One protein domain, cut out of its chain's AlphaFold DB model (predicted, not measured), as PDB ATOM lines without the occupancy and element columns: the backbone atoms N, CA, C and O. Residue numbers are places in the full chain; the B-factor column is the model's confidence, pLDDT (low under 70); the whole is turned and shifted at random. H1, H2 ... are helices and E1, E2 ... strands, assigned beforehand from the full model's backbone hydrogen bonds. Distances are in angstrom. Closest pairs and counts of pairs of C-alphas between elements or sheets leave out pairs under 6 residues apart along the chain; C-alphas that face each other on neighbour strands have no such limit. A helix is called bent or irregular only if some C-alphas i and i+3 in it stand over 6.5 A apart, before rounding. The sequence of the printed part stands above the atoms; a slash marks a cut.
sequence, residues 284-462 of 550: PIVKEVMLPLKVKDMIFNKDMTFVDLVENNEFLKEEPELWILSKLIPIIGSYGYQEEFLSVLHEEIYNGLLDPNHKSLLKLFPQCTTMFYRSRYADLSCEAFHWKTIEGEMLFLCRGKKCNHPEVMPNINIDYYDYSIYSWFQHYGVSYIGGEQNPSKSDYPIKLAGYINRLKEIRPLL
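AT A GLANCE: This is residues 284 to 462 of the 550 residues of an uncharacterized protein of Aliivibrio fischeri (UniProt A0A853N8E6). An elongated, mostly helical model has a cluster of helices round H4 at one end and a small two-strand hairpin, E1 and E2, at the far end. H1, H2, H6 and H7 pack on H4, H8 lies near the middle, and H9, the longest helix, starts by H8 and runs off from it, while three long links with no named element join H7, the hairpin, H8 and H9. The printed part has 179 residues with nine named helices and two named strands, in the order H1 H2 H3 H4 H5 H6 H7 E1 E2 H8 H9, and the sheet, E1 - E2, is antiparallel. The whole is compact, with a radius of gyration of the C-alphas of 16.4 A, and it spans 58 by 36 by 31 A.

IN THESE COORDINATES: Look first at the sheet: E1 is residues 385 to 388 and E2, 13.4 A long, residues 394 to 398. Find C-alpha 385 at (-45.305, 19.572, 40.731), where E1 begins. Next find C-alpha 284 at (-24.617, 44.286, 12.084); from there H1 runs 24.8 A to residue 300. Then come H2, residues 306 to 311, H3, residues 314 to 318, and H4, residues 320 to 335, which is 23.4 A long and has a kink of 29 degrees near residue 327. H5 is residues 339 to 343, H6 residues 345 to 351, 10.4 A, H7 residues 359 to 364 and H8 residues 421 to 427, 9.9 A. H9, residues 444 to 461, is 26.1 A long and ends at C-alpha 461, (-51.164, 47.159, 37.444); it is irregular, with C-alphas 457 and 460 7.5 A apart.

HOW THE PARTS SIT: Begin at the hairpin of E1 and E2, whose directions stand at 139 degrees; N 387 and O 395 are 2.8 A apart and N 395 and O 387 2.9 A, both within hydrogen-bond range. Residues 397 to 398 of E2 also pair, antiparallel, with residues 401 to 402. From E1 look to H9: their closest C-alphas, of Phe 385 and Ile 446, are 7.5 A apart. H9 only just touches H8, with 3 pairs of C-alphas within 8 A, the closest being those of Tyr 422 and Pro 445 at 6.2 A; the two form a helical hairpin at a shallow tilt of 23 degrees, opposite ways. H8 is close but not clearly touching H4, with the C-alphas of Ile 332 and Phe 425 closest at 7.7 A. H4 is the hub. It touches H6 with residues 323 to 328 alone, closest at the C-alphas of Ile 324 and Ile 349, 5.8 A, at a shallow tilt of 14 degrees, opposite ways. It touches H7 with residues 320 to 321 alone, closest at Glu 321 and Leu 361, C-alphas 5.3 A apart. It touches H2 at a steep tilt of 50 degrees, the C-alphas of Val 307 and Ser 326 closest at 4.9 A, and H1 at a shallow tilt of 22 degrees, those of Pro 292 and Leu 322 closest at 7.5 A. H3 and H4 touch only at the corner, and only just, with 3 pairs of C-alphas within 8 A, the closest those of Lys 317 and Trp 323 at 5.7 A. H5 touches no helix, and H5 and H6 meet only through their link. H4 and H9 are apart. Every O i to N i+4 pair is within hydrogen-bond range in H2, H3, H6, H7 and H8; the counts are 10 of 13 in H1, 10 of 12 in H4, 12 of 14 in H9 and 0 of 1 in H5, where 1 of 2 O i to N i+3 pairs is within range.

THE WHOLE: The two C-alphas farthest apart, those of Pro 284 and Glu 391, are 59.6 A apart. The printed part has no cut. The long links are H7 to E1, E2 to H8 and H8 to H9. The mean pLDDT of the printed part is 82.8; look for values under 70 at residues 333 to 354 and 372 to 377.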
ATOM      1  N   PRO A 284     -23.536  43.821  11.204       76.44
ATOM      2  CA  PRO A 284     -24.617  44.286  12.084       76.44
ATOM      3  C   PRO A 284     -25.688  43.231  12.392       76.44
ATOM      4  O   PRO A 284     -26.082  43.067  13.540       76.44
ATOM      5  N   ILE A 285     -26.093  42.462  11.378       76.31
ATOM      6  CA  ILE A 285     -27.099  41.399  11.521       76.31
ATOM      7  C   ILE A 285     -26.503  40.155  12.188       76.31
ATOM      8  O   ILE A 285     -27.143  39.531  13.031       76.31
ATOM      9  N   VAL A 286     -25.264  39.796  11.835       79.62
ATOM     10  CA  VAL A 286     -24.602  38.613  12.405       79.62
ATOM     11  C   VAL A 286     -24.335  38.828  13.871       79.62
ATOM     12  O   VAL A 286     -24.597  37.933  14.654       79.62
ATOM     13  N   LYS A 287     -23.849  40.008  14.253       81.19
ATOM     14  CA  LYS A 287     -23.559  40.356  15.635       81.19
ATOM     15  C   LYS A 287     -24.777  40.128  16.525       81.19
ATOM     16  O   LYS A 287     -24.645  39.508  17.571       81.19
ATOM     17  N   GLU A 288     -25.954  40.584  16.103       78.75
ATOM     18  CA  GLU A 288     -27.198  40.417  16.865       78.75
ATOM     19  C   GLU A 288     -27.658  38.953  16.953       78.75
ATOM     20  O   GLU A 288     -28.260  38.565  17.950       78.75
ATOM     21  N   VAL A 289     -27.339  38.119  15.958       81.50
ATOM     22  CA  VAL A 289     -27.653  36.679  15.972       81.50
ATOM     23  C   VAL A 289     -26.617  35.872  16.766       81.50
ATOM     24  O   VAL A 289     -26.972  35.029  17.585       81.50
ATOM     25  N   MET A 290     -25.331  36.134  16.546       82.88
ATOM     26  CA  MET A 290     -24.203  35.371  17.080       82.88
ATOM     27  C   MET A 290     -23.862  35.743  18.513       82.88
ATOM     28  O   MET A 290     -23.416  34.881  19.265       82.88
ATOM     29  N   LEU A 291     -24.054  36.999  18.922       87.50
ATOM     30  CA  LEU A 291     -23.705  37.425  20.273       87.50
ATOM     31  C   LEU A 291     -24.543  36.697  21.345       87.50
ATOM     32  O   LEU A 291     -23.935  36.174  22.280       87.50
ATOM     33  N   PRO A 292     -25.879  36.547  21.209       89.31
ATOM     34  CA  PRO A 292     -26.669  35.684  22.087       89.31
ATOM     35  C   PRO A 292     -26.194  34.231  22.106       89.31
ATOM     36  O   PRO A 292     -26.109  33.632  23.176       89.31
ATOM     37  N   LEU A 293     -25.852  33.661  20.942       88.44
ATOM     38  CA  LEU A 293     -25.344  32.288  20.853       88.44
ATOM     39  C   LEU A 293     -24.015  32.145  21.603       88.44
ATOM     40  O   LEU A 293     -23.877  31.262  22.443       88.44
ATOM     41  N   LYS A 294     -23.080  33.075  21.398       89.62
ATOM     42  CA  LYS A 294     -21.807  33.118  22.123       89.62
ATOM     43  C   LYS A 294     -22.019  33.186  23.634       89.62
ATOM     44  O   LYS A 294     -21.370  32.452  24.368       89.62
ATOM     45  N   VAL A 295     -22.944  34.023  24.106       94.50
ATOM     46  CA  VAL A 295     -23.282  34.096  25.537       94.50
ATOM     47  C   VAL A 295     -23.820  32.754  26.040       94.50
ATOM     48  O   VAL A 295     -23.402  32.294  27.097       94.50
ATOM     49  N   LYS A 296     -24.706  32.087  25.289       93.94
ATOM     50  CA  LYS A 296     -25.220  30.762  25.674       93.94
ATOM     51  C   LYS A 296     -24.133  29.686  25.693       93.94
ATOM     52  O   LYS A 296     -24.161  28.853  26.594       93.94
ATOM     53  N   ASP A 297     -23.174  29.730  24.772       93.81
ATOM     54  CA  ASP A 297     -22.002  28.847  24.785       93.81
ATOM     55  C   ASP A 297     -21.134  29.086  26.031       93.81
ATOM     56  O   ASP A 297     -20.780  28.140  26.731       93.81
ATOM     57  N   MET A 298     -20.889  30.349  26.396       95.62
ATOM     58  CA  MET A 298     -20.185  30.697  27.639       95.62
ATOM     59  C   MET A 298     -20.929  30.175  28.877       95.62
ATOM     60  O   MET A 298     -20.319  29.551  29.745       95.62
ATOM     61  N   ILE A 299     -22.256  30.352  28.939       95.31
ATOM     62  CA  ILE A 299     -23.092  29.817  30.025       95.31
ATOM     63  C   ILE A 299     -23.015  28.287  30.060       95.31
ATOM     64  O   ILE A 299     -22.886  27.704  31.136       95.31
ATOM     65  N   PHE A 300     -23.078  27.607  28.918       95.38
ATOM     66  CA  PHE A 300     -22.970  26.150  28.859       95.38
ATOM     67  C   PHE A 300     -21.599  25.662  29.345       95.38
ATOM     68  O   PHE A 300     -21.520  24.765  30.188       95.38
ATOM     69  N   ASN A 301     -20.527  26.323  28.914       94.69
ATOM     70  CA  ASN A 301     -19.149  26.017  29.297       94.69
ATOM     71  C   ASN A 301     -18.759  26.552  30.690       94.69
ATOM     72  O   ASN A 301     -17.616  26.382  31.114       94.69
ATOM     73  N   LYS A 302     -19.709  27.143  31.430       92.94
ATOM     74  CA  LYS A 302     -19.529  27.703  32.783       92.94
ATOM     75  C   LYS A 302     -18.481  28.824  32.854       92.94
ATOM     76  O   LYS A 302     -17.895  29.062  33.909       92.94
ATOM     77  N   ASP A 303     -18.263  29.531  31.749       94.69
ATOM     78  CA  ASP A 303     -17.434  30.732  31.696       94.69
ATOM     79  C   ASP A 303     -18.230  31.929  32.224       94.69
ATOM     80  O   ASP A 303     -19.018  32.524  31.495       94.69
ATOM     81  N   MET A 304     -17.999  32.292  33.489       92.50
ATOM     82  CA  MET A 304     -18.711  33.367  34.194       92.50
ATOM     83  C   MET A 304     -18.436  34.779  33.651       92.50
ATOM     84  O   MET A 304     -19.152  35.706  34.023       92.50
ATOM     85  N   THR A 305     -17.465  34.970  32.747       94.88
ATOM     86  CA  THR A 305     -17.211  36.292  32.136       94.88
ATOM     87  C   THR A 305     -18.384  36.785  31.278       94.88
ATOM     88  O   THR A 305     -18.479  37.972  30.963       94.88
ATOM     89  N   PHE A 306     -19.335  35.900  30.951       94.94
ATOM     90  CA  PHE A 306     -20.566  36.258  30.250       94.94
ATOM     91  C   PHE A 306     -21.428  37.268  31.026       94.94
ATOM     92  O   PHE A 306     -22.174  38.018  30.401       94.94
ATOM     93  N   VAL A 307     -21.328  37.300  32.363       93.44
ATOM     94  CA  VAL A 307     -22.082  38.239  33.209       93.44
ATOM     95  C   VAL A 307     -21.714  39.672  32.840       93.44
ATOM     96  O   VAL A 307     -22.586  40.447  32.454       93.44
ATOM     97  N   ASP A 308     -20.417  39.985  32.843       94.56
ATOM     98  CA  ASP A 308     -19.913  41.309  32.470       94.56
ATOM     99  C   ASP A 308     -20.260  41.650  31.016       94.56
ATOM    100  O   ASP A 308     -20.562  42.801  30.696       94.56
ATOM    101  N   LEU A 309     -20.242  40.660  30.119       94.12
ATOM    102  CA  LEU A 309     -20.610  40.855  28.717       94.12
ATOM    103  C   LEU A 309     -22.081  41.266  28.562       94.12
ATOM    104  O   LEU A 309     -22.372  42.199  27.814       94.12
ATOM    105  N   VAL A 310     -22.997  40.596  29.266       93.00
ATOM    106  CA  VAL A 310     -24.427  40.937  29.263       93.00
ATOM    107  C   VAL A 310     -24.649  42.303  29.916       93.00
ATOM    108  O   VAL A 310     -25.315  43.157  29.342       93.00
ATOM    109  N   GLU A 311     -24.038  42.558  31.074       90.50
ATOM    110  CA  GLU A 311     -24.229  43.794  31.842       90.50
ATOM    111  C   GLU A 311     -23.598  45.046  31.220       90.50
ATOM    112  O   GLU A 311     -23.961  46.159  31.596       90.50
ATOM    113  N   ASN A 312     -22.681  44.912  30.262       91.88
ATOM    114  CA  ASN A 312     -22.049  46.054  29.595       91.88
ATOM    115  C   ASN A 312     -22.506  46.247  28.142       91.88
ATOM    116  O   ASN A 312     -22.047  47.174  27.473       91.88
ATOM    117  N   ASN A 313     -23.419  45.413  27.642       90.25
ATOM    118  CA  ASN A 313     -23.903  45.478  26.268       90.25
ATOM    119  C   ASN A 313     -25.393  45.839  26.221       90.25
ATOM    120  O   ASN A 313     -26.230  45.049  26.639       90.25
ATOM    121  N   GLU A 314     -25.727  47.012  25.674       86.75
ATOM    122  CA  GLU A 314     -27.113  47.514  25.620       86.75
ATOM    123  C   GLU A 314     -28.091  46.539  24.947       86.75
ATOM    124  O   GLU A 314     -29.181  46.330  25.462       86.75
ATOM    125  N   PHE A 315     -27.680  45.864  23.870       83.88
ATOM    126  CA  PHE A 315     -28.522  44.874  23.191       83.88
ATOM    127  C   PHE A 315     -28.774  43.633  24.063       83.88
ATOM    128  O   PHE A 315     -29.904  43.171  24.176       83.88
ATOM    129  N   LEU A 316     -27.745  43.104  24.735       88.25
ATOM    130  CA  LEU A 316     -27.903  41.917  25.587       88.25
ATOM    131  C   LEU A 316     -28.675  42.195  26.882       88.25
ATOM    132  O   LEU A 316     -29.314  41.284  27.405       88.25
ATOM    133  N   LYS A 317     -28.624  43.427  27.404       85.81
ATOM    134  CA  LYS A 317     -29.425  43.842  28.568       85.81
ATOM    135  C   LYS A 317     -30.920  43.784  28.293       85.81
ATOM    136  O   LYS A 317     -31.693  43.503  29.204       85.81
ATOM    137  N   GLU A 318     -31.311  44.087  27.059       83.25
ATOM    138  CA  GLU A 318     -32.709  44.093  26.641       83.25
ATOM    139  C   GLU A 318     -33.248  42.682  26.375       83.25
ATOM    140  O   GLU A 318     -34.462  42.513  26.375       83.25
ATOM    141  N   GLU A 319     -32.383  41.666  26.238       85.38
ATOM    142  CA  GLU A 319     -32.765  40.260  26.057       85.38
ATOM    143  C   GLU A 319     -33.115  39.573  27.393       85.38
ATOM    144  O   GLU A 319     -32.212  39.182  28.148       85.38
ATOM    145  N   PRO A 320     -34.408  39.317  27.693       87.25
ATOM    146  CA  PRO A 320     -34.833  38.827  29.006       87.25
ATOM    147  C   PRO A 320     -34.229  37.481  29.403       87.25
ATOM    148  O   PRO A 320     -33.895  37.282  30.569       87.25
ATOM    149  N   GLU A 321     -34.076  36.551  28.453       90.00
ATOM    150  CA  GLU A 321     -33.453  35.246  28.711       90.00
ATOM    151  C   GLU A 321     -32.024  35.417  29.240       90.00
ATOM    152  O   GLU A 321     -31.686  34.889  30.300       90.00
ATOM    153  N   LEU A 322     -31.195  36.177  28.520       91.75
ATOM    154  CA  LEU A 322     -29.778  36.334  28.839       91.75
ATOM    155  C   LEU A 322     -29.575  37.179  30.089       91.75
ATOM    156  O   LEU A 322     -28.743  36.831  30.928       91.75
ATOM    157  N   TRP A 323     -30.373  38.234  30.258       89.81
ATOM    158  CA  TRP A 323     -30.370  39.023  31.479       89.81
ATOM    159  C   TRP A 323     -30.694  38.155  32.698       89.81
ATOM    160  O   TRP A 323     -29.921  38.119  33.654       89.81
ATOM    161  N   ILE A 324     -31.781  37.379  32.657       88.06
ATOM    162  CA  ILE A 324     -32.173  36.497  33.764       88.06
ATOM    163  C   ILE A 324     -31.085  35.455  34.056       88.06
ATOM    164  O   ILE A 324     -30.744  35.240  35.222       88.06
ATOM    165  N   LEU A 325     -30.502  34.839  33.023       91.25
ATOM    166  CA  LEU A 325     -29.409  33.880  33.192       91.25
ATOM    167  C   LEU A 325     -28.154  34.533  33.792       91.25
ATOM    168  O   LEU A 325     -27.554  33.939  34.684       91.25
ATOM    169  N   SER A 326     -27.803  35.763  33.399       91.06
ATOM    170  CA  SER A 326     -26.656  36.504  33.961       91.06
ATOM    171  C   SER A 326     -26.765  36.738  35.465       91.06
ATOM    172  O   SER A 326     -25.758  36.736  36.164       91.06
ATOM    173  N   LYS A 327     -27.990  36.854  35.987       86.94
ATOM    174  CA  LYS A 327     -28.242  37.031  37.421       86.94
ATOM    175  C   LYS A 327     -28.379  35.702  38.156       86.94
ATOM    176  O   LYS A 327     -27.939  35.583  39.295       86.94
ATOM    177  N   LEU A 328     -28.988  34.694  37.528       85.12
ATOM    178  CA  LEU A 328     -29.263  33.399  38.158       85.12
ATOM    179  C   LEU A 328     -28.051  32.469  38.199       85.12
ATOM    180  O   LEU A 328     -27.778  31.860  39.232       85.12
ATOM    181  N   ILE A 329     -27.342  32.324  37.082       88.75
ATOM    182  CA  ILE A 329     -26.292  31.314  36.920       88.75
ATOM    183  C   ILE A 329     -25.122  31.505  37.895       88.75
ATOM    184  O   ILE A 329     -24.720  30.506  38.497       88.75
ATOM    185  N   PRO A 330     -24.606  32.727  38.149       85.69
ATOM    186  CA  PRO A 330     -23.531  32.915  39.124       85.69
ATOM    187  C   PRO A 330     -23.910  32.415  40.514       85.69
ATOM    188  O   PRO A 330     -23.078  31.847  41.214       85.69
ATOM    189  N   ILE A 331     -25.179  32.562  40.897       78.81
ATOM    190  CA  ILE A 331     -25.700  32.143  42.203       78.81
ATOM    191  C   ILE A 331     -25.816  30.619  42.275       78.81
ATOM    192  O   ILE A 331     -25.394  30.007  43.257       78.81
ATOM    193  N   ILE A 332     -26.335  29.995  41.215       78.62
ATOM    194  CA  ILE A 332     -26.441  28.536  41.121       78.62
ATOM    195  C   ILE A 332     -25.045  27.895  41.151       78.62
ATOM    196  O   ILE A 332     -24.836  26.912  41.859       78.62
ATOM    197  N   GLY A 333     -24.088  28.469  40.416       68.25
ATOM    198  CA  GLY A 333     -22.739  27.928  40.258       68.25
ATOM    199  C   GLY A 333     -21.814  28.103  41.467       68.25
ATOM    200  O   GLY A 333     -20.866  27.333  41.595       68.25
ATOM    201  N   SER A 334     -22.061  29.079  42.348       64.31
ATOM    202  CA  SER A 334     -21.150  29.410  43.460       64.31
ATOM    203  C   SER A 334     -21.554  28.841  44.822       64.31
ATOM    204  O   SER A 334     -20.666  28.574  45.631       64.31
ATOM    205  N   TYR A 335     -22.847  28.625  45.094       53.53
ATOM    206  CA  TYR A 335     -23.300  28.385  46.474       53.53
ATOM    207  C   TYR A 335     -24.057  27.093  46.750       53.53
ATOM    208  O   TYR A 335     -24.382  26.868  47.911       53.53
ATOM    209  N   GLY A 336     -24.329  26.239  45.758       56.19
ATOM    210  CA  GLY A 336     -25.044  24.981  45.998       56.19
ATOM    211  C   GLY A 336     -26.321  25.189  46.824       56.19
ATOM    212  O   GLY A 336     -26.342  24.878  48.002       56.19
ATOM    213  N   TYR A 337     -27.374  25.733  46.210       53.62
ATOM    214  CA  TYR A 337     -28.737  25.837  46.761       53.62
ATOM    215  C   TYR A 337     -28.863  26.292  48.242       53.62
ATOM    216  O   TYR A 337     -28.855  25.478  49.165       53.62
ATOM    217  N   GLN A 338     -29.127  27.584  48.480       55.56
ATOM    218  CA  GLN A 338     -29.628  28.071  49.782       55.56
ATOM    219  C   GLN A 338     -30.896  28.931  49.611       55.56
ATOM    220  O   GLN A 338     -31.026  29.693  48.655       55.56
ATOM    221  N   GLU A 339     -31.863  28.819  50.530       52.56
ATOM    222  CA  GLU A 339     -33.151  29.539  50.443       52.56
ATOM    223  C   GLU A 339     -33.019  31.074  50.540       52.56
ATOM    224  O   GLU A 339     -33.923  31.802  50.126       52.56
ATOM    225  N   GLU A 340     -31.895  31.579  51.046       53.12
ATOM    226  CA  GLU A 340     -31.640  33.004  51.304       53.12
ATOM    227  C   GLU A 340     -31.454  33.832  50.014       53.12
ATOM    228  O   GLU A 340     -31.762  35.032  49.990       53.12
ATOM    229  N   PHE A 341     -31.078  33.185  48.904       56.12
ATOM    230  CA  PHE A 341     -30.826  33.826  47.604       56.12
ATOM    231  C   PHE A 341     -32.079  34.407  46.928       56.12
ATOM    232  O   PHE A 341     -31.979  35.354  46.144       56.12
ATOM    233  N   LEU A 342     -33.271  33.917  47.289       52.66
ATOM    234  CA  LEU A 342     -34.553  34.435  46.793       52.66
ATOM    235  C   LEU A 342     -34.793  35.899  47.189       52.66
ATOM    236  O   LEU A 342     -35.562  36.594  46.545       52.66
ATOM    237  N   SER A 343     -34.159  36.405  48.246       52.84
ATOM    238  CA  SER A 343     -34.351  37.804  48.648       52.84
ATOM    239  C   SER A 343     -33.591  38.804  47.762       52.84
ATOM    240  O   SER A 343     -34.054  39.931  47.595       52.84
ATOM    241  N   VAL A 344     -32.474  38.381  47.156       51.34
ATOM    242  CA  VAL A 344     -31.523  39.244  46.426       51.34
ATOM    243  C   VAL A 344     -31.813  39.285  44.922       51.34
ATOM    244  O   VAL A 344     -31.687  40.326  44.289       51.34
ATOM    245  N   LEU A 345     -32.285  38.178  44.344       58.97
ATOM    246  CA  LEU A 345     -32.517  38.033  42.899       58.97
ATOM    247  C   LEU A 345     -33.710  38.834  42.345       58.97
ATOM    248  O   LEU A 345     -33.869  38.955  41.133       58.97
ATOM    249  N   HIS A 346     -34.572  39.367  43.213       63.06
ATOM    250  CA  HIS A 346     -35.888  39.868  42.813       63.06
ATOM    251  C   HIS A 346     -35.867  41.247  42.153       63.06
ATOM    252  O   HIS A 346     -36.669  41.471  41.254       63.06
ATOM    253  N   GLU A 347     -34.983  42.166  42.550       64.75
ATOM    254  CA  GLU A 347     -34.908  43.484  41.897       64.75
ATOM    255  C   GLU A 347     -34.289  43.382  40.495       64.75
ATOM    256  O   GLU A 347     -34.788  43.980  39.542       64.75
ATOM    257  N   GLU A 348     -33.258  42.552  40.350       67.31
ATOM    258  CA  GLU A 348     -32.548  42.371  39.085       67.31
ATOM    259  C   GLU A 348     -33.387  41.585  38.068       67.31
ATOM    260  O   GLU A 348     -33.503  42.003  36.917       67.31
ATOM    261  N   ILE A 349     -34.053  40.498  38.486       69.19
ATOM    262  CA  ILE A 349     -35.001  39.775  37.619       69.19
ATOM    263  C   ILE A 349     -36.179  40.673  37.240       69.19
ATOM    264  O   ILE A 349     -36.630  40.626  36.100       69.19
ATOM    265  N   TYR A 350     -36.667  41.514  38.157       69.75
ATOM    266  CA  TYR A 350     -37.752  42.450  37.864       69.75
ATOM    267  C   TYR A 350     -37.404  43.396  36.704       69.75
ATOM    268  O   TYR A 350     -38.252  43.630  35.843       69.75
ATOM    269  N   ASN A 351     -36.157  43.873  36.631       66.50
ATOM    270  CA  ASN A 351     -35.690  44.700  35.513       66.50
ATOM    271  C   ASN A 351     -35.632  43.929  34.181       66.50
ATOM    272  O   ASN A 351     -35.839  44.528  33.135       66.50
ATOM    273  N   GLY A 352     -35.424  42.607  34.202       60.84
ATOM    274  CA  GLY A 352     -35.476  41.760  33.001       60.84
ATOM    275  C   GLY A 352     -36.887  41.424  32.513       60.84
ATOM    276  O   GLY A 352     -37.047  40.824  31.458       60.84
ATOM    277  N   LEU A 353     -37.926  41.778  33.274       65.50
ATOM    278  CA  LEU A 353     -39.322  41.398  33.014       65.50
ATOM    279  C   LEU A 353     -40.177  42.571  32.523       65.50
ATOM    280  O   LEU A 353     -41.396  42.600  32.724       65.50
ATOM    281  N   LEU A 354     -39.537  43.555  31.884       65.62
ATOM    282  CA  LEU A 354     -40.207  44.736  31.334       65.62
ATOM    283  C   LEU A 354     -41.294  44.356  30.322       65.62
ATOM    284  O   LEU A 354     -42.366  44.981  30.352       65.62
ATOM    285  N   ASP A 355     -41.052  43.293  29.545       74.56
ATOM    286  CA  ASP A 355     -42.021  42.626  28.677       74.56
ATOM    287  C   ASP A 355     -42.280  41.159  29.116       74.56
ATOM    288  O   ASP A 355     -41.470  40.265  28.853       74.56
ATOM    289  N   PRO A 356     -43.421  40.872  29.774       72.56
ATOM    290  CA  PRO A 356     -43.777  39.524  30.224       72.56
ATOM    291  C   PRO A 356     -44.075  38.536  29.088       72.56
ATOM    292  O   PRO A 356     -44.127  37.331  29.345       72.56
ATOM    293  N   ASN A 357     -44.312  39.016  27.867       75.62
ATOM    294  CA  ASN A 357     -44.666  38.179  26.720       75.62
ATOM    295  C   ASN A 357     -43.508  38.035  25.723       75.62
ATOM    296  O   ASN A 357     -43.693  37.436  24.664       75.62
ATOM    297  N   HIS A 358     -42.315  38.526  26.073       80.94
ATOM    298  CA  HIS A 358     -41.140  38.430  25.220       80.94
ATOM    299  C   HIS A 358     -40.821  36.972  24.864       80.94
ATOM    300  O   HIS A 358     -40.758  36.100  25.738       80.94
ATOM    301  N   LYS A 359     -40.562  36.694  23.583       83.00
ATOM    302  CA  LYS A 359     -40.377  35.327  23.064       83.00
ATOM    303  C   LYS A 359     -39.270  34.556  23.789       83.00
ATOM    304  O   LYS A 359     -39.478  33.398  24.153       83.00
ATOM    305  N   SER A 360     -38.122  35.188  24.052       84.56
ATOM    306  CA  SER A 360     -37.008  34.534  24.759       84.56
ATOM    307  C   SER A 360     -37.336  34.222  26.228       84.56
ATOM    308  O   SER A 360     -36.939  33.174  26.737       84.56
ATOM    309  N   LEU A 361     -38.180  35.028  26.888       85.69
ATOM    310  CA  LEU A 361     -38.691  34.721  28.228       85.69
ATOM    311  C   LEU A 361     -39.642  33.515  28.213       85.69
ATOM    312  O   LEU A 361     -39.550  32.644  29.079       85.69
ATOM    313  N   LEU A 362     -40.552  33.450  27.234       86.19
ATOM    314  CA  LEU A 362     -41.485  32.327  27.080       86.19
ATOM    315  C   LEU A 362     -40.763  31.015  26.747       86.19
ATOM    316  O   LEU A 362     -41.215  29.953  27.174       86.19
ATOM    317  N   LYS A 363     -39.634  31.098  26.032       88.19
ATOM    318  CA  LYS A 363     -38.729  29.973  25.773       88.19
ATOM    319  C   LYS A 363     -38.021  29.508  27.048       88.19
ATOM    320  O   LYS A 363     -38.026  28.318  27.348       88.19
ATOM    321  N   LEU A 364     -37.460  30.441  27.822       91.81
ATOM    322  CA  LEU A 364     -36.771  30.123  29.075       91.81
ATOM    323  C   LEU A 364     -37.725  29.521  30.121       91.81
ATOM    324  O   LEU A 364     -37.340  28.611  30.856       91.81
ATOM    325  N   PHE A 365     -38.977  29.986  30.164       91.19
ATOM    326  CA  PHE A 365     -40.025  29.485  31.055       91.19
ATOM    327  C   PHE A 365     -41.221  28.934  30.254       91.19
ATOM    328  O   PHE A 365     -42.203  29.668  30.065       91.19
ATOM    329  N   PRO A 366     -41.181  27.655  29.830       90.31
ATOM    330  CA  PRO A 366     -42.189  27.029  28.970       90.31
ATOM    331  C   PRO A 366     -43.627  27.206  29.464       90.31
ATOM    332  O   PRO A 366     -43.888  27.138  30.664       90.31
ATOM    333  N   GLN A 367     -44.573  27.424  28.548       88.12
ATOM    334  CA  GLN A 367     -45.976  27.715  28.870       88.12
ATOM    335  C   GLN A 367     -46.794  26.463  29.209       88.12
ATOM    336  O   GLN A 367     -46.528  25.373  28.713       88.12
ATOM    337  N   CYS A 368     -47.831  26.620  30.038       85.25
ATOM    338  CA  CYS A 368     -48.739  25.530  30.399       85.25
ATOM    339  C   CYS A 368     -50.170  25.796  29.931       85.25
ATOM    340  O   CYS A 368     -50.886  26.630  30.490       85.25
ATOM    341  N   THR A 369     -50.647  24.984  28.985       78.38
ATOM    342  CA  THR A 369     -52.019  25.063  28.445       78.38
ATOM    343  C   THR A 369     -53.102  24.857  29.506       78.38
ATOM    344  O   THR A 369     -54.217  25.357  29.379       78.38
ATOM    345  N   THR A 370     -52.775  24.172  30.608       78.19
ATOM    346  CA  THR A 370     -53.700  23.964  31.733       78.19
ATOM    347  C   THR A 370     -54.050  25.274  32.443       78.19
ATOM    348  O   THR A 370     -55.117  25.362  33.039       78.19
ATOM    349  N   MET A 371     -53.200  26.304  32.389       76.38
ATOM    350  CA  MET A 371     -53.361  27.520  33.197       76.38
ATOM    351  C   MET A 371     -54.079  28.679  32.498       76.38
ATOM    352  O   MET A 371     -54.354  29.687  33.149       76.38
ATOM    353  N   PHE A 372     -54.467  28.519  31.230       68.81
ATOM    354  CA  PHE A 372     -55.137  29.553  30.428       68.81
ATOM    355  C   PHE A 372     -56.375  30.170  31.114       68.81
ATOM    356  O   PHE A 372     -56.648  31.356  30.990       68.81
ATOM    357  N   TYR A 373     -57.110  29.397  31.922       64.75
ATOM    358  CA  TYR A 373     -58.315  29.882  32.611       64.75
ATOM    359  C   TYR A 373     -58.045  30.815  33.811       64.75
ATOM    360  O   TYR A 373     -58.997  31.330  34.400       64.75
ATOM    361  N   ARG A 374     -56.787  30.971  34.252       66.44
ATOM    362  CA  ARG A 374     -56.434  31.717  35.476       66.44
ATOM    363  C   ARG A 374     -56.011  33.156  35.225       66.44
ATOM    364  O   ARG A 374     -56.260  33.985  36.092       66.44
ATOM    365  N   SER A 375     -55.404  33.445  34.081       64.69
ATOM    366  CA  SER A 375     -54.969  34.790  33.723       64.69
ATOM    367  C   SER A 375     -55.621  35.189  32.411       64.69
ATOM    368  O   SER A 375     -55.452  34.522  31.399       64.69
ATOM    369  N   ARG A 376     -56.370  36.294  32.429       62.09
ATOM    370  CA  ARG A 376     -56.900  36.925  31.210       62.09
ATOM    371  C   ARG A 376     -55.866  37.824  30.523       62.09
ATOM    372  O   ARG A 376     -56.168  38.393  29.482       62.09
ATOM    373  N   TYR A 377     -54.694  37.996  31.138       62.91
ATOM    374  CA  TYR A 377     -53.753  39.072  30.820       62.91
ATOM    375  C   TYR A 377     -52.383  38.578  30.342       62.91
ATOM    376  O   TYR A 377     -51.609  39.389  29.846       62.91
ATOM    377  N   ALA A 378     -52.067  37.288  30.509       70.69
ATOM    378  CA  ALA A 378     -50.779  36.721  30.112       70.69
ATOM    379  C   ALA A 378     -50.810  35.191  30.068       70.69
ATOM    380  O   ALA A 378     -51.474  34.563  30.902       70.69
ATOM    381  N   ASP A 379     -50.007  34.617  29.175       79.44
ATOM    382  CA  ASP A 379     -49.692  33.192  29.178       79.44
ATOM    383  C   ASP A 379     -48.761  32.859  30.354       79.44
ATOM    384  O   ASP A 379     -47.745  33.529  30.603       79.44
ATOM    385  N   LEU A 380     -49.143  31.830  31.117       86.50
ATOM    386  CA  LEU A 380     -48.443  31.414  32.328       86.50
ATOM    387  C   LEU A 380     -47.539  30.199  32.082       86.50
ATOM    388  O   LEU A 380     -47.946  29.172  31.526       86.50
ATOM    389  N   SER A 381     -46.319  30.308  32.588       89.69
ATOM    390  CA  SER A 381     -45.267  29.302  32.543       89.69
ATOM    391  C   SER A 381     -45.581  28.110  33.445       89.69
ATOM    392  O   SER A 381     -46.049  28.284  34.565       89.69
ATOM    393  N   CYS A 382     -45.320  26.889  32.988       91.06
ATOM    394  CA  CYS A 382     -45.590  25.666  33.732       91.06
ATOM    395  C   CYS A 382     -44.917  25.683  35.106       91.06
ATOM    396  O   CYS A 382     -43.712  25.879  35.199       91.06
ATOM    397  N   GLU A 383     -45.704  25.466  36.162       90.62
ATOM    398  CA  GLU A 383     -45.258  25.357  37.561       90.62
ATOM    399  C   GLU A 383     -45.723  24.016  38.161       90.62
ATOM    400  O   GLU A 383     -46.106  23.928  39.330       90.62
ATOM    401  N   ALA A 384     -45.776  22.980  37.318       92.81
ATOM    402  CA  ALA A 384     -46.277  21.668  37.689       92.81
ATOM    403  C   ALA A 384     -45.387  21.018  38.753       92.81
ATOM    404  O   ALA A 384     -44.167  21.018  38.647       92.81
ATOM    405  N   PHE A 385     -46.004  20.403  39.755       92.06
ATOM    406  CA  PHE A 385     -45.305  19.572  40.731       92.06
ATOM    407  C   PHE A 385     -46.017  18.230  40.886       92.06
ATOM    408  O   PHE A 385     -47.222  18.119  40.641       92.06
ATOM    409  N   HIS A 386     -45.270  17.214  41.296       91.12
ATOM    410  CA  HIS A 386     -45.771  15.891  41.611       91.12
ATOM    411  C   HIS A 386     -46.589  15.886  42.894       91.12
ATOM    412  O   HIS A 386     -46.164  16.346  43.955       91.12
ATOM    413  N   TRP A 387     -47.771  15.302  42.784       89.75
ATOM    414  CA  TRP A 387     -48.707  15.099  43.867       89.75
ATOM    415  C   TRP A 387     -49.196  13.658  43.856       89.75
ATOM    416  O   TRP A 387     -49.637  13.152  42.824       89.75
ATOM    417  N   LYS A 388     -49.151  13.008  45.017       88.25
ATOM    418  CA  LYS A 388     -49.670  11.654  45.199       88.25
ATOM    419  C   LYS A 388     -51.098  11.723  45.730       88.25
ATOM    420  O   LYS A 388     -51.335  12.328  46.774       88.25
ATOM    421  N   THR A 389     -52.046  11.120  45.020       85.38
ATOM    422  CA  THR A 389     -53.437  11.028  45.478       85.38
ATOM    423  C   THR A 389     -53.564  10.069  46.663       85.38
ATOM    424  O   THR A 389     -52.666   9.272  46.945       85.38
ATOM    425  N   ILE A 390     -54.710  10.118  47.349       83.56
ATOM    426  CA  ILE A 390     -55.047   9.187  48.442       83.56
ATOM    427  C   ILE A 390     -55.038   7.731  47.942       83.56
ATOM    428  O   ILE A 390     -54.621   6.829  48.661       83.56
ATOM    429  N   GLU A 391     -55.436   7.519  46.688       85.25
ATOM    430  CA  GLU A 391     -55.460   6.220  45.999       85.25
ATOM    431  C   GLU A 391     -54.071   5.781  45.500       85.25
ATOM    432  O   GLU A 391     -53.905   4.671  45.001       85.25
ATOM    433  N   GLY A 392     -53.052   6.632  45.657       83.69
ATOM    434  CA  GLY A 392     -51.670   6.346  45.291       83.69
ATOM    435  C   GLY A 392     -51.290   6.683  43.848       83.69
ATOM    436  O   GLY A 392     -50.134   6.465  43.488       83.69
ATOM    437  N   GLU A 393     -52.204   7.244  43.048       86.94
ATOM    438  CA  GLU A 393     -51.912   7.754  41.702       86.94
ATOM    439  C   GLU A 393     -50.992   8.980  41.790       86.94
ATOM    440  O   GLU A 393     -51.164   9.851  42.647       86.94
ATOM    441  N   MET A 394     -50.011   9.061  40.893       85.06
ATOM    442  CA  MET A 394     -49.119  10.213  40.776       85.06
ATOM    443  C   MET A 394     -49.650  11.162  39.704       85.06
ATOM    444  O   MET A 394     -49.866  10.765  38.560       85.06
ATOM    445  N   LEU A 395     -49.847  12.425  40.074       91.31
ATOM    446  CA  LEU A 395     -50.367  13.471  39.203       91.31
ATOM    447  C   LEU A 395     -49.436  14.678  39.203       91.31
ATOM    448  O   LEU A 395     -48.942  15.095  40.248       91.31
ATOM    449  N   PHE A 396     -49.285  15.312  38.045       92.12
ATOM    450  CA  PHE A 396     -48.747  16.664  37.970       92.12
ATOM    451  C   PHE A 396     -49.857  17.676  38.223       92.12
ATOM    452  O   PHE A 396     -50.905  17.626  37.573       92.12
ATOM    453  N   LEU A 397     -49.626  18.624  39.128       90.75
ATOM    454  CA  LEU A 397     -50.568  19.701  39.417       90.75
ATOM    455  C   LEU A 397     -49.953  21.073  39.145       90.75
ATOM    456  O   LEU A 397     -48.927  21.420  39.719       90.75
ATOM    457  N   CYS A 398     -50.651  21.892  38.359       88.69
ATOM    458  CA  CYS A 398     -50.433  23.337  38.261       88.69
ATOM    459  C   CYS A 398     -51.568  24.043  39.007       88.69
ATOM    460  O   CYS A 398     -52.735  23.909  38.633       88.69
ATOM    461  N   ARG A 399     -51.261  24.787  40.079       81.12
ATOM    462  CA  ARG A 399     -52.254  25.553  40.871       81.12
ATOM    463  C   ARG A 399     -53.511  24.758  41.268       81.12
ATOM    464  O   ARG A 399     -54.631  25.281  41.235       81.12
ATOM    465  N   GLY A 400     -53.313  23.491  41.635       81.12
ATOM    466  CA  GLY A 400     -54.375  22.582  42.076       81.12
ATOM    467  C   GLY A 400     -55.197  21.946  40.949       81.12
ATOM    468  O   GLY A 400     -56.220  21.331  41.233       81.12
ATOM    469  N   LYS A 401     -54.790  22.077  39.680       85.69
ATOM    470  CA  LYS A 401     -55.387  21.340  38.556       85.69
ATOM    471  C   LYS A 401     -54.392  20.406  37.892       85.69
ATOM    472  O   LYS A 401     -53.217  20.743  37.777       85.69
ATOM    473  N   LYS A 402     -54.896  19.260  37.422       90.19
ATOM    474  CA  LYS A 402     -54.122  18.259  36.683       90.19
ATOM    475  C   LYS A 402     -53.496  18.885  35.437       90.19
ATOM    476  O   LYS A 402     -54.216  19.405  34.588       90.19
ATOM    477  N   CYS A 403     -52.172  18.835  35.363       90.50
ATOM    478  CA  CYS A 403     -51.384  19.217  34.205       90.50
ATOM    479  C   CYS A 403     -51.142  17.969  33.351       90.50
ATOM    480  O   CYS A 403     -50.534  17.010  33.818       90.50
ATOM    481  N   ASN A 404     -51.639  17.972  32.113       87.88
ATOM    482  CA  ASN A 404     -51.511  16.817  31.215       87.88
ATOM    483  C   ASN A 404     -50.211  16.831  30.393       87.88
ATOM    484  O   ASN A 404     -49.822  15.797  29.867       87.88
ATOM    485  N   HIS A 405     -49.554  17.990  30.294       89.62
ATOM    486  CA  HIS A 405     -48.318  18.195  29.533       89.62
ATOM    487  C   HIS A 405     -47.330  18.985  30.412       89.62
ATOM    488  O   HIS A 405     -47.281  20.215  30.338       89.62
ATOM    489  N   PRO A 406     -46.656  18.313  31.361       90.19
ATOM    490  CA  PRO A 406     -45.783  18.969  32.325       90.19
ATOM    491  C   PRO A 406     -44.449  19.390  31.688       90.19
ATOM    492  O   PRO A 406     -43.501  18.616  31.636       90.19
ATOM    493  N   GLU A 407     -44.342  20.660  31.303       91.69
ATOM    494  CA  GLU A 407     -43.105  21.277  30.777       91.69
ATOM    495  C   GLU A 407     -42.084  21.667  31.871       91.69
ATOM    496  O   GLU A 407     -41.384  22.673  31.768       91.69
ATOM    497  N   VAL A 408     -42.049  20.917  32.975       92.50
ATOM    498  CA  VAL A 408     -41.127  21.138  34.110       92.50
ATOM    499  C   VAL A 408     -40.020  20.095  34.173       92.50
ATOM    500  O   VAL A 408     -39.158  20.141  35.042       92.50
ATOM    501  N   MET A 409     -40.059  19.108  33.288       91.88
ATOM    502  CA  MET A 409     -39.066  18.047  33.260       91.88
ATOM    503  C   MET A 409     -37.833  18.558  32.515       91.88
ATOM    504  O   MET A 409     -37.971  19.007  31.375       91.88
ATOM    505  N   PRO A 410     -36.641  18.541  33.134       92.06
ATOM    506  CA  PRO A 410     -35.453  19.029  32.466       92.06
ATOM    507  C   PRO A 410     -35.073  18.071  31.329       92.06
ATOM    508  O   PRO A 410     -35.235  16.853  31.429       92.06
ATOM    509  N   ASN A 411     -34.592  18.635  30.226       91.62
ATOM    510  CA  ASN A 411     -34.126  17.881  29.070       91.62
ATOM    511  C   ASN A 411     -32.771  18.439  28.642       91.62
ATOM    512  O   ASN A 411     -32.700  19.526  28.070       91.62
ATOM    513  N   ILE A 412     -31.710  17.701  28.959       91.62
ATOM    514  CA  ILE A 412     -30.324  18.041  28.610       91.62
ATOM    515  C   ILE A 412     -29.842  17.349  27.327       91.62
ATOM    516  O   ILE A 412     -28.731  17.609  26.881       91.62
ATOM    517  N   ASN A 413     -30.675  16.493  26.721       91.44
ATOM    518  CA  ASN A 413     -30.351  15.761  25.489       91.44
ATOM    519  C   ASN A 413     -30.651  16.566  24.211       91.44
ATOM    520  O   ASN A 413     -30.467  16.056  23.108       91.44
ATOM    521  N   ILE A 414     -31.169  17.784  24.357       90.00
ATOM    522  CA  ILE A 414     -31.363  18.745  23.268       90.00
ATOM    523  C   ILE A 414     -30.189  19.719  23.219       90.00
ATOM    524  O   ILE A 414     -29.360  19.753  24.130       90.00
ATOM    525  N   ASP A 415     -30.144  20.539  22.177       89.06
ATOM    526  CA  ASP A 415     -29.174  21.619  22.089       89.06
ATOM    527  C   ASP A 415     -29.353  22.624  23.251       89.06
ATOM    528  O   ASP A 415     -30.471  23.011  23.607       89.06
ATOM    529  N   TYR A 416     -28.245  23.063  23.856       91.94
ATOM    530  CA  TYR A 416     -28.257  24.030  24.955       91.94
ATOM    531  C   TYR A 416     -28.777  25.415  24.537       91.94
ATOM    532  O   TYR A 416     -29.254  26.193  25.374       91.94
ATOM    533  N   TYR A 417     -28.790  25.725  23.239       89.75
ATOM    534  CA  TYR A 417     -29.487  26.884  22.689       89.75
ATOM    535  C   TYR A 417     -31.004  26.842  22.918       89.75
ATOM    536  O   TYR A 417     -31.639  27.908  22.890       89.75
ATOM    537  N   ASP A 418     -31.562  25.677  23.253       89.69
ATOM    538  CA  ASP A 418     -32.977  25.439  23.551       89.69
ATOM    539  C   ASP A 418     -33.264  25.063  25.010       89.69
ATOM    540  O   ASP A 418     -34.413  24.797  25.364       89.69
ATOM    541  N   TYR A 419     -32.261  25.098  25.890       94.44
ATOM    542  CA  TYR A 419     -32.476  24.827  27.311       94.44
ATOM    543  C   TYR A 419     -33.492  25.789  27.934       94.44
ATOM    544  O   TYR A 419     -33.323  27.012  27.915       94.44
ATOM    545  N   SER A 420     -34.519  25.203  28.552       94.50
ATOM    546  CA  SER A 420     -35.390  25.892  29.501       94.50
ATOM    547  C   SER A 420     -34.654  26.134  30.819       94.50
ATOM    548  O   SER A 420     -33.581  25.577  31.070       94.50
ATOM    549  N   ILE A 421     -35.262  26.910  31.716       91.44
ATOM    550  CA  ILE A 421     -34.718  27.127  33.057       91.44
ATOM    551  C   ILE A 421     -34.501  25.803  33.802       91.44
ATOM    552  O   ILE A 421     -33.524  25.657  34.527       91.44
ATOM    553  N   TYR A 422     -35.360  24.807  33.577       92.75
ATOM    554  CA  TYR A 422     -35.252  23.490  34.200       92.75
ATOM    555  C   TYR A 422     -33.999  22.747  33.724       92.75
ATOM    556  O   TYR A 422     -33.243  22.230  34.546       92.75
ATOM    557  N   SER A 423     -33.731  22.761  32.413       94.06
ATOM    558  CA  SER A 423     -32.520  22.168  31.831       94.06
ATOM    559  C   SER A 423     -31.251  22.884  32.297       94.06
ATOM    560  O   SER A 423     -30.274  22.222  32.637       94.06
ATOM    561  N   TRP A 424     -31.270  24.220  32.399       93.56
ATOM    562  CA  TRP A 424     -30.140  24.981  32.945       93.56
ATOM    563  C   TRP A 424     -29.819  24.596  34.388       93.56
ATOM    564  O   TRP A 424     -28.655  24.406  34.733       93.56
ATOM    565  N   PHE A 425     -30.840  24.425  35.229       90.19
ATOM    566  CA  PHE A 425     -30.649  23.975  36.606       90.19
ATOM    567  C   PHE A 425     -30.020  22.580  36.670       90.19
ATOM    568  O   PHE A 425     -29.041  22.395  37.395       90.19
ATOM    569  N   GLN A 426     -30.514  21.629  35.868       90.75
ATOM    570  CA  GLN A 426     -29.937  20.283  35.802       90.75
ATOM    571  C   GLN A 426     -28.483  20.306  35.303       90.75
ATOM    572  O   GLN A 426     -27.626  19.662  35.903       90.75
ATOM    573  N   HIS A 427     -28.173  21.094  34.267       92.62
ATOM    574  CA  HIS A 427     -26.813  21.256  33.723       92.62
ATOM    575  C   HIS A 427     -25.801  21.760  34.768       92.62
ATOM    576  O   HIS A 427     -24.635  21.355  34.802       92.62
ATOM    577  N   TYR A 428     -26.260  22.622  35.674       90.19
ATOM    578  CA  TYR A 428     -25.464  23.126  36.791       90.19
ATOM    579  C   TYR A 428     -25.502  22.230  38.042       90.19
ATOM    580  O   TYR A 428     -24.932  22.593  39.069       90.19
ATOM    581  N   GLY A 429     -26.101  21.040  37.955       87.12
ATOM    582  CA  GLY A 429     -26.106  20.042  39.026       87.12
ATOM    583  C   GLY A 429     -27.191  20.246  40.084       87.12
ATOM    584  O   GLY A 429     -27.089  19.681  41.171       87.12
ATOM    585  N   VAL A 430     -28.226  21.041  39.798       84.44
ATOM    586  CA  VAL A 430     -29.381  21.194  40.690       84.44
ATOM    587  C   VAL A 430     -30.454  20.174  40.326       84.44
ATOM    588  O   VAL A 430     -31.109  20.282  39.289       84.44
ATOM    589  N   SER A 431     -30.662  19.199  41.207       82.94
ATOM    590  CA  SER A 431     -31.731  18.204  41.085       82.94
ATOM    591  C   SER A 431     -32.962  18.592  41.904       82.94
ATOM    592  O   SER A 431     -32.872  19.309  42.902       82.94
ATOM    593  N   TYR A 432     -34.119  18.066  41.508       86.75
ATOM    594  CA  TYR A 432     -35.343  18.165  42.300       86.75
ATOM    595  C   TYR A 432     -35.244  17.389  43.613       86.75
ATOM    596  O   TYR A 432     -34.680  16.294  43.658       86.75
ATOM    597  N   ILE A 433     -35.865  17.921  44.668       82.50
ATOM    598  CA  ILE A 433     -35.893  17.316  46.008       82.50
ATOM    599  C   ILE A 433     -36.497  15.902  45.967       82.50
ATOM    600  O   ILE A 433     -36.048  15.017  46.690       82.50
ATOM    601  N   GLY A 434     -37.508  15.672  45.122       74.31
ATOM    602  CA  GLY A 434     -38.131  14.353  44.939       74.31
ATOM    603  C   GLY A 434     -37.405  13.428  43.951       74.31
ATOM    604  O   GLY A 434     -37.901  12.335  43.656       74.31
ATOM    605  N   GLY A 435     -36.250  13.845  43.427       76.94
ATOM    606  CA  GLY A 435     -35.579  13.229  42.283       76.94
ATOM    607  C   GLY A 435     -36.076  13.793  40.952       76.94
ATOM    608  O   GLY A 435     -37.147  14.389  40.882       76.94
ATOM    609  N   GLU A 436     -35.304  13.601  39.880       70.38
ATOM    610  CA  GLU A 436     -35.537  14.238  38.570       70.38
ATOM    611  C   GLU A 436     -36.941  14.003  38.011       70.38
ATOM    612  O   GLU A 436     -37.508  14.891  37.386       70.38
ATOM    613  N   GLN A 437     -37.531  12.837  38.287       77.75
ATOM    614  CA  GLN A 437     -38.886  12.517  37.853       77.75
ATOM    615  C   GLN A 437     -39.985  13.000  38.795       77.75
ATOM    616  O   GLN A 437     -41.140  12.837  38.447       77.75
ATOM    617  N   ASN A 438     -39.672  13.566  39.965       85.56
ATOM    618  CA  ASN A 438     -40.671  14.016  40.933       85.56
ATOM    619  C   ASN A 438     -40.425  15.456  41.407       85.56
ATOM    620  O   ASN A 438     -39.997  15.658  42.549       85.56
ATOM    621  N   PRO A 439     -40.740  16.467  40.576       90.94
ATOM    622  CA  PRO A 439     -40.647  17.857  40.998       90.94
ATOM    623  C   PRO A 439     -41.571  18.123  42.188       90.94
ATOM    624  O   PRO A 439     -42.753  17.795  42.185       90.94
ATOM    625  N   SER A 440     -41.036  18.748  43.217       88.38
ATOM    626  CA  SER A 440     -41.724  19.230  44.399       88.38
ATOM    627  C   SER A 440     -42.096  20.699  44.238       88.38
ATOM    628  O   SER A 440     -41.359  21.505  43.677       88.38
ATOM    629  N   LYS A 441     -43.207  21.109  44.855       84.50
ATOM    630  CA  LYS A 441     -43.575  22.529  44.971       84.50
ATOM    631  C   LYS A 441     -42.505  23.362  45.694       84.50
ATOM    632  O   LYS A 441     -42.472  24.585  45.563       84.50
ATOM    633  N   SER A 442     -41.664  22.709  46.494       82.12
ATOM    634  CA  SER A 442     -40.557  23.355  47.196       82.12
ATOM    635  C   SER A 442     -39.332  23.590  46.313       82.12
ATOM    636  O   SER A 442     -38.472  24.373  46.723       82.12
ATOM    637  N   ASP A 443     -39.267  22.963  45.135       84.19
ATOM    638  CA  ASP A 443     -38.137  23.097  44.224       84.19
ATOM    639  C   ASP A 443     -38.035  24.514  43.674       84.19
ATOM    640  O   ASP A 443     -39.023  25.161  43.315       84.19
ATOM    641  N   TYR A 444     -36.804  25.006  43.605       80.81
ATOM    642  CA  TYR A 444     -36.540  26.385  43.219       80.81
ATOM    643  C   TYR A 444     -36.974  26.720  41.789       80.81
ATOM    644  O   TYR A 444     -37.645  27.740  41.638       80.81
ATOM    645  N   PRO A 445     -36.696  25.900  40.754       84.12
ATOM    646  CA  PRO A 445     -37.190  26.179  39.406       84.12
ATOM    647  C   PRO A 445     -38.714  26.356  39.354       84.12
ATOM    648  O   PRO A 445     -39.211  27.265  38.692       84.12
ATOM    649  N   ILE A 446     -39.452  25.556  40.135       87.62
ATOM    650  CA  ILE A 446     -40.915  25.636  40.248       87.62
ATOM    651  C   ILE A 446     -41.344  26.926  40.961       87.62
ATOM    652  O   ILE A 446     -42.234  27.635  40.486       87.62
ATOM    653  N   LYS A 447     -40.693  27.276  42.081       82.94
ATOM    654  CA  LYS A 447     -40.935  28.546  42.793       82.94
ATOM    655  C   LYS A 447     -40.657  29.760  41.901       82.94
ATOM    656  O   LYS A 447     -41.434  30.714  41.923       82.94
ATOM    657  N   LEU A 448     -39.579  29.718  41.117       82.00
ATOM    658  CA  LEU A 448     -39.188  30.781  40.200       82.00
ATOM    659  C   LEU A 448     -40.213  30.942  39.073       82.00
ATOM    660  O   LEU A 448     -40.684  32.054  38.856       82.00
ATOM    661  N   ALA A 449     -40.641  29.856  38.423       86.06
ATOM    662  CA  ALA A 449     -41.713  29.913  37.426       86.06
ATOM    663  C   ALA A 449     -43.009  30.509  38.009       86.06
ATOM    664  O   ALA A 449     -43.629  31.377  37.392       86.06
ATOM    665  N   GLY A 450     -43.371  30.135  39.242       83.06
ATOM    666  CA  GLY A 450     -44.510  30.727  39.948       83.06
ATOM    667  C   GLY A 450     -44.353  32.222  40.249       83.06
ATOM    668  O   GLY A 450     -45.330  32.974  40.173       83.06
ATOM    669  N   TYR A 451     -43.134  32.679  40.544       80.06
ATOM    670  CA  TYR A 451     -42.817  34.100  40.699       80.06
ATOM    671  C   TYR A 451     -42.963  34.866  39.379       80.06
ATOM    672  O   TYR A 451     -43.644  35.892  39.348       80.06
ATOM    673  N   ILE A 452     -42.408  34.336  38.283       81.62
ATOM    674  CA  ILE A 452     -42.570  34.908  36.940       81.62
ATOM    675  C   ILE A 452     -44.056  35.016  36.593       81.62
ATOM    676  O   ILE A 452     -44.523  36.097  36.243       81.62
ATOM    677  N   ASN A 453     -44.830  33.945  36.784       83.69
ATOM    678  CA  ASN A 453     -46.278  33.952  36.566       83.69
ATOM    679  C   ASN A 453     -46.976  35.062  37.346       83.69
ATOM    680  O   ASN A 453     -47.792  35.791  36.786       83.69
ATOM    681  N   ARG A 454     -46.631  35.228  38.627       80.88
ATOM    682  CA  ARG A 454     -47.206  36.293  39.451       80.88
ATOM    683  C   ARG A 454     -46.885  37.676  38.891       80.88
ATOM    684  O   ARG A 454     -47.776  38.522  38.872       80.88
ATOM    685  N   LEU A 455     -45.649  37.913  38.455       79.88
ATOM    686  CA  LEU A 455     -45.251  39.188  37.856       79.88
ATOM    687  C   LEU A 455     -45.998  39.460  36.550       79.88
ATOM    688  O   LEU A 455     -46.521  40.562  36.385       79.88
ATOM    689  N   LYS A 456     -46.135  38.453  35.680       81.56
ATOM    690  CA  LYS A 456     -46.938  38.544  34.451       81.56
ATOM    691  C   LYS A 456     -48.385  38.953  34.745       81.56
ATOM    692  O   LYS A 456     -48.909  39.867  34.119       81.56
ATOM    693  N   GLU A 457     -49.010  38.329  35.747       81.81
ATOM    694  CA  GLU A 457     -50.397  38.605  36.147       81.81
ATOM    695  C   GLU A 457     -50.607  40.048  36.631       81.81
ATOM    696  O   GLU A 457     -51.644  40.648  36.350       81.81
ATOM    697  N   ILE A 458     -49.644  40.614  37.368       82.75
ATOM    698  CA  ILE A 458     -49.777  41.964  37.941       82.75
ATOM    699  C   ILE A 458     -49.163  43.068  37.090       82.75
ATOM    700  O   ILE A 458     -49.422  44.235  37.378       82.75
ATOM    701  N   ARG A 459     -48.376  42.745  36.057       81.44
ATOM    702  CA  ARG A 459     -47.682  43.722  35.204       81.44
ATOM    703  C   ARG A 459     -48.567  44.880  34.720       81.44
ATOM    704  O   ARG A 459     -48.089  46.015  34.815       81.44
ATOM    705  N   PRO A 460     -49.829  44.666  34.288       81.44
ATOM    706  CA  PRO A 460     -50.715  45.762  33.879       81.44
ATOM    707  C   PRO A 460     -51.013  46.772  34.996       81.44
ATOM    708  O   PRO A 460     -51.330  47.927  34.729       81.44
ATOM    709  N   LEU A 461     -50.900  46.349  36.257       85.56
ATOM    710  CA  LEU A 461     -51.164  47.159  37.444       85.56
ATOM    711  C   LEU A 461     -49.886  47.776  38.031       85.56
ATOM    712  O   LEU A 461     -49.973  48.593  38.944       85.56
ATOM    713  N   LEU A 462     -48.699  47.415  37.535       86.38
ATOM    714  CA  LEU A 462     -47.427  47.871  38.104       86.38
ATOM    715  C   LEU A 462     -47.015  49.282  37.678       86.38
ATOM    716  O   LEU A 462     -46.052  49.809  38.222       86.38
TER     717      LEU A 462